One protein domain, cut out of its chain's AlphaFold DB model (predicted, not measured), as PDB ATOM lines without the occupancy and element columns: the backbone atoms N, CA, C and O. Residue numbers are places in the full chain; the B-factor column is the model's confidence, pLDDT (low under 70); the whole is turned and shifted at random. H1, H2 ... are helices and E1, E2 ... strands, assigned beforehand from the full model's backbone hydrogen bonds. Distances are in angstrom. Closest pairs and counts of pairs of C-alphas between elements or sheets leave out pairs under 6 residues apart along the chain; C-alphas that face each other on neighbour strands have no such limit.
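This is residues 352 to 408 of the 409 residues of an uncharacterized protein of Candidatus Magasanikbacteria bacterium RIFOXYD2_FULL_36_9 (UniProt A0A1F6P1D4). Helix H2 has H1 packed across it at a steep tilt and short H3 folded back along it, and a small two-stranded hairpin, E1 and E2, follows directly from H3. The printed part has 57 residues, with three named helices, then two antiparallel strands; the class is mixed. It is compact, with a radius of gyration of the C-alphas of 10.8 A and spans of 30 by 22 by 19 A.

H1, residues 352 to 362, touches H2, residues 373 to 386, at a steep tilt of 47 degrees; the closest C-alphas, of Val 358 and Val 376, are 6.8 A apart. H2 and H3, residues 390 to 395, touch as a helical hairpin at a shallow tilt of 28 degrees; the closest C-alphas, of Ala 384 and Pro 390, are 5.1 A apart. E1, residues 396 to 399, and E2, residues 404 to 407, form an antiparallel hairpin, with N 397 and O 406 within hydrogen-bond range at 2.9 A. Every O i to N i+4 pair is within range in H1 and H2, and 1 of 2 in H3.

H1 begins at C-alpha 352 (-17.906, -24.629, -27.975) and measures 15.3 A; H2 measures 19.8 A. E2 ends at C-alpha 407 (-25.852, -18.089, -25.671).

The farthest C-alphas, of Thr 386 and Gln 401, are 31.5 A apart. The printed part has no cut. No link is long. Twelve residues have pLDDT under 70, among them 363 to 369.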
ATOM      1  N   ASN A 352     -17.123 -23.485 -27.510       66.81
ATOM      2  CA  ASN A 352     -17.906 -24.629 -27.975       66.81
ATOM      3  C   ASN A 352     -17.830 -25.818 -27.007       66.81
ATOM      4  O   ASN A 352     -18.813 -26.528 -26.829       66.81
ATOM      5  N   ALA A 353     -16.687 -26.034 -26.353       66.06
ATOM      6  CA  ALA A 353     -16.523 -27.113 -25.384       66.06
ATOM      7  C   ALA A 353     -17.308 -26.847 -24.090       66.06
ATOM      8  O   ALA A 353     -17.899 -27.776 -23.544       66.06
ATOM      9  N   VAL A 354     -17.385 -25.593 -23.634       71.00
ATOM     10  CA  VAL A 354     -18.262 -25.203 -22.516       71.00
ATOM     11  C   VAL A 354     -19.727 -25.443 -22.877       71.00
ATOM     12  O   VAL A 354     -20.450 -26.060 -22.096       71.00
ATOM     13  N   HIS A 355     -20.147 -25.012 -24.071       71.31
ATOM     14  CA  HIS A 355     -21.514 -25.225 -24.544       71.31
ATOM     15  C   HIS A 355     -21.856 -26.716 -24.594       71.31
ATOM     16  O   HIS A 355     -22.890 -27.124 -24.081       71.31
ATOM     17  N   LEU A 356     -20.949 -27.548 -25.110       66.69
ATOM     18  CA  LEU A 356     -21.121 -29.000 -25.164       66.69
ATOM     19  C   LEU A 356     -21.271 -29.639 -23.780       66.69
ATOM     20  O   LEU A 356     -22.125 -30.506 -23.617       66.69
ATOM     21  N   ILE A 357     -20.477 -29.219 -22.788       70.75
ATOM     22  CA  ILE A 357     -20.602 -29.720 -21.410       70.75
ATOM     23  C   ILE A 357     -21.990 -29.382 -20.863       70.75
ATOM     24  O   ILE A 357     -22.707 -30.278 -20.424       70.75
ATOM     25  N   VAL A 358     -22.401 -28.116 -20.963       74.88
ATOM     26  CA  VAL A 358     -23.695 -27.644 -20.449       74.88
ATOM     27  C   VAL A 358     -24.863 -28.323 -21.180       74.88
ATOM     28  O   VAL A 358     -25.762 -28.847 -20.525       74.88
ATOM     29  N   SER A 359     -24.821 -28.424 -22.514       72.69
ATOM     30  CA  SER A 359     -25.836 -29.133 -23.311       72.69
ATOM     31  C   SER A 359     -25.912 -30.628 -22.995       72.69
ATOM     32  O   SER A 359     -26.989 -31.218 -23.036       72.69
ATOM     33  N   SER A 360     -24.781 -31.268 -22.680       69.56
ATOM     34  CA  SER A 360     -24.761 -32.690 -22.319       69.56
ATOM     35  C   SER A 360     -25.339 -32.967 -20.929       69.56
ATOM     36  O   SER A 360     -25.856 -34.059 -20.696       69.56
ATOM     37  N   GLU A 361     -25.269 -31.991 -20.019       70.12
ATOM     38  CA  GLU A 361     -25.712 -32.128 -18.629       70.12
ATOM     39  C   GLU A 361     -27.178 -31.717 -18.427       70.12
ATOM     40  O   GLU A 361     -27.877 -32.356 -17.643       70.12
ATOM     41  N   PHE A 362     -27.662 -30.691 -19.142       70.94
ATOM     42  CA  PHE A 362     -29.008 -30.123 -18.937       70.94
ATOM     43  C   PHE A 362     -29.962 -30.307 -20.122       70.94
ATOM     44  O   PHE A 362     -31.081 -29.797 -20.101       70.94
ATOM     45  N   GLY A 363     -29.546 -31.068 -21.137       59.66
ATOM     46  CA  GLY A 363     -30.342 -31.326 -22.332       59.66
ATOM     47  C   GLY A 363     -30.193 -30.249 -23.408       59.66
ATOM     48  O   GLY A 363     -29.408 -29.308 -23.297       59.66
ATOM     49  N   TYR A 364     -30.919 -30.438 -24.510       55.81
ATOM     50  CA  TYR A 364     -30.772 -29.613 -25.705       55.81
ATOM     51  C   TYR A 364     -31.331 -28.200 -25.527       55.81
ATOM     52  O   TYR A 364     -32.377 -27.990 -24.920       55.81
ATOM     53  N   PHE A 365     -30.633 -27.259 -26.158       56.78
ATOM     54  CA  PHE A 365     -31.046 -25.884 -26.402       56.78
ATOM     55  C   PHE A 365     -32.281 -25.880 -27.323       56.78
ATOM     56  O   PHE A 365     -32.152 -25.972 -28.545       56.78
ATOM     57  N   LEU A 366     -33.482 -25.875 -26.741       45.84
ATOM     58  CA  LEU A 366     -34.755 -25.815 -27.468       45.84
ATOM     59  C   LEU A 366     -35.245 -24.362 -27.461       45.84
ATOM     60  O   LEU A 366     -35.236 -23.715 -26.419       45.84
ATOM     61  N   ASP A 367     -35.629 -23.832 -28.625       55.22
ATOM     62  CA  ASP A 367     -36.094 -22.443 -28.801       55.22
ATOM     63  C   ASP A 367     -35.149 -21.363 -28.226       55.22
ATOM     64  O   ASP A 367     -35.566 -20.346 -27.671       55.22
ATOM     65  N   ASP A 368     -33.844 -21.580 -28.390       59.47
ATOM     66  CA  ASP A 368     -32.758 -20.764 -27.838       59.47
ATOM     67  C   ASP A 368     -32.690 -20.694 -26.298       59.47
ATOM     68  O   ASP A 368     -32.072 -19.778 -25.747       59.47
ATOM     69  N   GLN A 369     -33.307 -21.632 -25.569       65.38
ATOM     70  CA  GLN A 369     -33.298 -21.630 -24.105       65.38
ATOM     71  C   GLN A 369     -33.006 -23.002 -23.495       65.38
ATOM     72  O   GLN A 369     -33.333 -24.054 -24.043       65.38
ATOM     73  N   TYR A 370     -32.386 -22.972 -22.317       74.44
ATOM     74  CA  TYR A 370     -32.266 -24.144 -21.465       74.44
ATOM     75  C   TYR A 370     -33.499 -24.260 -20.555       74.44
ATOM     76  O   TYR A 370     -33.942 -23.239 -20.024       74.44
ATOM     77  N   PRO A 371     -34.029 -25.479 -20.321       67.56
ATOM     78  CA  PRO A 371     -35.211 -25.688 -19.477       67.56
ATOM     79  C   PRO A 371     -35.046 -25.213 -18.026       67.56
ATOM     80  O   PRO A 371     -36.021 -24.807 -17.400       67.56
ATOM     81  N   ASP A 372     -33.819 -25.257 -17.495       76.62
ATOM     82  CA  ASP A 372     -33.489 -24.828 -16.133       76.62
ATOM     83  C   ASP A 372     -32.318 -23.833 -16.150       76.62
ATOM     84  O   ASP A 372     -31.138 -24.191 -16.083       76.62
ATOM     85  N   VAL A 373     -32.664 -22.554 -16.299       79.06
ATOM     86  CA  VAL A 373     -31.708 -21.445 -16.424       79.06
ATOM     87  C   VAL A 373     -30.834 -21.301 -15.176       79.06
ATOM     88  O   VAL A 373     -29.627 -21.079 -15.295       79.06
ATOM     89  N   ASP A 374     -31.408 -21.454 -13.983       76.88
ATOM     90  CA  ASP A 374     -30.683 -21.266 -12.722       76.88
ATOM     91  C   ASP A 374     -29.596 -22.335 -12.542       76.88
ATOM     92  O   ASP A 374     -28.477 -22.033 -12.104       76.88
ATOM     93  N   LEU A 375     -29.887 -23.581 -12.929       77.56
ATOM     94  CA  LEU A 375     -28.912 -24.672 -12.890       77.56
ATOM     95  C   LEU A 375     -27.789 -24.484 -13.915       77.56
ATOM     96  O   LEU A 375     -26.622 -24.716 -13.587       77.56
ATOM     97  N   VAL A 376     -28.115 -23.987 -15.111       79.62
ATOM     98  CA  VAL A 376     -27.121 -23.653 -16.142       79.62
ATOM     99  C   VAL A 376     -26.188 -22.537 -15.678       79.62
ATOM    100  O   VAL A 376     -24.968 -22.689 -15.761       79.62
ATOM    101  N   LEU A 377     -26.721 -21.444 -15.126       81.94
ATOM    102  CA  LEU A 377     -25.907 -20.331 -14.620       81.94
ATOM    103  C   LEU A 377     -24.998 -20.772 -13.465       81.94
ATOM    104  O   LEU A 377     -23.821 -20.403 -13.413       81.94
ATOM    105  N   LYS A 378     -25.508 -21.622 -12.565       79.94
ATOM    106  CA  LYS A 378     -24.705 -22.207 -11.485       79.94
ATOM    107  C   LYS A 378     -23.580 -23.086 -12.031       79.94
ATOM    108  O   LYS A 378     -22.452 -23.005 -11.542       79.94
ATOM    109  N   ARG A 379     -23.851 -23.885 -13.065       83.50
ATOM    110  CA  ARG A 379     -22.833 -24.730 -13.688       83.50
ATOM    111  C   ARG A 379     -21.768 -23.919 -14.417       83.50
ATOM    112  O   ARG A 379     -20.583 -24.220 -14.286       83.50
ATOM    113  N   LEU A 380     -22.154 -22.857 -15.119       80.75
ATOM    114  CA  LEU A 380     -21.207 -21.927 -15.738       80.75
ATOM    115  C   LEU A 380     -20.292 -21.273 -14.695       80.75
ATOM    116  O   LEU A 380     -19.099 -21.124 -14.950       80.75
ATOM    117  N   ALA A 381     -20.795 -20.976 -13.493       76.62
ATOM    118  CA  ALA A 381     -19.960 -20.481 -12.397       76.62
ATOM    119  C   ALA A 381     -18.920 -21.508 -11.924       76.62
ATOM    120  O   ALA A 381     -17.759 -21.160 -11.703       76.62
ATOM    121  N   GLU A 382     -19.299 -22.781 -11.817       74.69
ATOM    122  CA  GLU A 382     -18.369 -23.862 -11.474       74.69
ATOM    123  C   GLU A 382     -17.304 -24.069 -12.559       74.69
ATOM    124  O   GLU A 382     -16.121 -24.237 -12.248       74.69
ATOM    125  N   LEU A 383     -17.696 -24.019 -13.835       76.12
ATOM    126  CA  LEU A 383     -16.783 -24.146 -14.972       76.12
ATOM    127  C   LEU A 383     -15.837 -22.939 -15.065       76.12
ATOM    128  O   LEU A 383     -14.639 -23.126 -15.273       76.12
ATOM    129  N   ALA A 384     -16.329 -21.722 -14.820       76.56
ATOM    130  CA  ALA A 384     -15.513 -20.511 -14.769       76.56
ATOM    131  C   ALA A 384     -14.399 -20.607 -13.718       76.56
ATOM    132  O   ALA A 384     -13.262 -20.222 -13.985       76.56
ATOM    133  N   VAL A 385     -14.699 -21.175 -12.544       73.12
ATOM    134  CA  VAL A 385     -13.702 -21.438 -11.495       73.12
ATOM    135  C   VAL A 385     -12.756 -22.570 -11.902       73.12
ATOM    136  O   VAL A 385     -11.544 -22.439 -11.757       73.12
ATOM    137  N   THR A 386     -13.291 -23.664 -12.448       73.69
ATOM    138  CA  THR A 386     -12.522 -24.866 -12.819       73.69
ATOM    139  C   THR A 386     -11.489 -24.583 -13.911       73.69
ATOM    140  O   THR A 386     -10.362 -25.068 -13.836       73.69
ATOM    141  N   PHE A 387     -11.856 -23.777 -14.907       73.50
ATOM    142  CA  PHE A 387     -10.984 -23.398 -16.021       73.50
ATOM    143  C   PHE A 387     -10.313 -22.034 -15.822       73.50
ATOM    144  O   PHE A 387      -9.614 -21.563 -16.716       73.50
ATOM    145  N   ASN A 388     -10.516 -21.407 -14.657       71.25
ATOM    146  CA  ASN A 388     -10.034 -20.069 -14.320       71.25
ATOM    147  C   ASN A 388     -10.319 -19.036 -15.432       71.25
ATOM    148  O   ASN A 388      -9.456 -18.249 -15.822       71.25
ATOM    149  N   ASN A 389     -11.542 -19.076 -15.967       74.62
ATOM    150  CA  ASN A 389     -11.994 -18.226 -17.058       74.62
ATOM    151  C   ASN A 389     -13.340 -17.569 -16.699       74.62
ATOM    152  O   ASN A 389     -14.391 -18.183 -16.889       74.62
ATOM    153  N   PRO A 390     -13.340 -16.314 -16.212       75.44
ATOM    154  CA  PRO A 390     -14.564 -15.635 -15.792       75.44
ATOM    155  C   PRO A 390     -15.532 -15.353 -16.948       75.44
ATOM    156  O   PRO A 390     -16.723 -15.214 -16.695       75.44
ATOM    157  N   LYS A 391     -15.069 -15.341 -18.210       79.12
ATOM    158  CA  LYS A 391     -15.944 -15.132 -19.377       79.12
ATOM    159  C   LYS A 391     -16.965 -16.251 -19.564       79.12
ATOM    160  O   LYS A 391     -17.992 -16.022 -20.186       79.12
ATOM    161  N   ILE A 392     -16.716 -17.433 -18.993       79.69
ATOM    162  CA  ILE A 392     -17.660 -18.557 -19.020       79.69
ATOM    163  C   ILE A 392     -19.005 -18.174 -18.376       79.69
ATOM    164  O   ILE A 392     -20.050 -18.615 -18.841       79.69
ATOM    165  N   LEU A 393     -19.006 -17.301 -17.363       77.50
ATOM    166  CA  LEU A 393     -20.234 -16.805 -16.726       77.50
ATOM    167  C   LEU A 393     -21.114 -15.978 -17.670       77.50
ATOM    168  O   LEU A 393     -22.327 -15.940 -17.502       77.50
ATOM    169  N   GLU A 394     -20.500 -15.312 -18.643       79.00
ATOM    170  CA  GLU A 394     -21.160 -14.398 -19.581       79.00
ATOM    171  C   GLU A 394     -21.632 -15.126 -20.851       79.00
ATOM    172  O   GLU A 394     -22.225 -14.526 -21.750       79.00
ATOM    173  N   MET A 395     -21.382 -16.439 -20.930       82.50
ATOM    174  CA  MET A 395     -21.744 -17.260 -22.082       82.50
ATOM    175  C   MET A 395     -23.240 -17.501 -22.198       82.50
ATOM    176  O   MET A 395     -23.719 -17.737 -23.298       82.50
ATOM    177  N   TYR A 396     -23.985 -17.401 -21.098       85.62
ATOM    178  CA  TYR A 396     -25.438 -17.474 -21.112       85.62
ATOM    179  C   TYR A 396     -26.011 -16.259 -20.389       85.62
ATOM    180  O   TYR A 396     -25.857 -16.116 -19.178       85.62
ATOM    181  N   TYR A 397     -26.622 -15.349 -21.144       80.62
ATOM    182  CA  TYR A 397     -27.035 -14.032 -20.663       80.62
ATOM    183  C   TYR A 397     -28.486 -13.743 -21.035       80.62
ATOM    184  O   TYR A 397     -29.017 -14.313 -21.984       80.62
ATOM    185  N   PHE A 398     -29.138 -12.851 -20.292       83.06
ATOM    186  CA  PHE A 398     -30.485 -12.394 -20.621       83.06
ATOM    187  C   PHE A 398     -30.420 -11.233 -21.616       83.06
ATOM    188  O   PHE A 398     -29.791 -10.212 -21.342       83.06
ATOM    189  N   ASP A 399     -31.042 -11.396 -22.784       81.81
ATOM    190  CA  ASP A 399     -31.179 -10.344 -23.785       81.81
ATOM    191  C   ASP A 399     -32.462  -9.545 -23.519       81.81
ATOM    192  O   ASP A 399     -33.570  -9.998 -23.823       81.81
ATOM    193  N   ASP A 400     -32.302  -8.340 -22.966       79.00
ATOM    194  CA  ASP A 400     -33.407  -7.435 -22.627       79.00
ATOM    195  C   ASP A 400     -34.243  -7.001 -23.850       79.00
ATOM    196  O   ASP A 400     -35.394  -6.592 -23.686       79.00
ATOM    197  N   GLN A 401     -33.702  -7.066 -25.076       82.62
ATOM    198  CA  GLN A 401     -34.431  -6.664 -26.289       82.62
ATOM    199  C   GLN A 401     -35.387  -7.753 -26.771       82.62
ATOM    200  O   GLN A 401     -36.475  -7.452 -27.266       82.62
ATOM    201  N   GLU A 402     -34.985  -9.013 -26.623       78.50
ATOM    202  CA  GLU A 402     -35.778 -10.173 -27.041       78.50
ATOM    203  C   GLU A 402     -36.484 -10.871 -25.870       78.50
ATOM    204  O   GLU A 402     -37.240 -11.817 -26.088       78.50
ATOM    205  N   ASN A 403     -36.279 -10.381 -24.642       79.75
ATOM    206  CA  ASN A 403     -36.858 -10.898 -23.403       79.75
ATOM    207  C   ASN A 403     -36.636 -12.415 -23.238       79.75
ATOM    208  O   ASN A 403     -37.540 -13.156 -22.845       79.75
ATOM    209  N   LYS A 404     -35.426 -12.876 -23.577       80.62
ATOM    210  CA  LYS A 404     -35.019 -14.282 -23.493       80.62
ATOM    211  C   LYS A 404     -33.548 -14.438 -23.140       80.62
ATOM    212  O   LYS A 404     -32.734 -13.575 -23.453       80.62
ATOM    213  N   PHE A 405     -33.203 -15.570 -22.532       78.69
ATOM    214  CA  PHE A 405     -31.803 -15.950 -22.374       78.69
ATOM    215  C   PHE A 405     -31.204 -16.390 -23.714       78.69
ATOM    216  O   PHE A 405     -31.886 -17.017 -24.519       78.69
ATOM    217  N   LYS A 406     -29.934 -16.053 -23.946       79.62
ATOM    218  CA  LYS A 406     -29.178 -16.360 -25.161       79.62
ATOM    219  C   LYS A 406     -27.777 -16.835 -24.831       79.62
ATOM    220  O   LYS A 406     -27.185 -16.431 -23.830       79.62
ATOM    221  N   TRP A 407     -27.241 -17.660 -25.723       81.31
ATOM    222  CA  TRP A 407     -25.852 -18.089 -25.671       81.31
ATOM    223  C   TRP A 407     -24.964 -17.141 -26.485       81.31
ATOM    224  O   TRP A 407     -25.270 -16.868 -27.648       81.31
ATOM    225  N   SER A 408     -23.877 -16.631 -25.902       70.00
ATOM    226  CA  SER A 408     -22.862 -15.876 -26.644       70.00
ATOM    227  C   SER A 408     -21.825 -16.837 -27.240       70.00
ATOM    228  O   SER A 408     -21.324 -17.731 -26.557       70.00
TER     229      SER A 408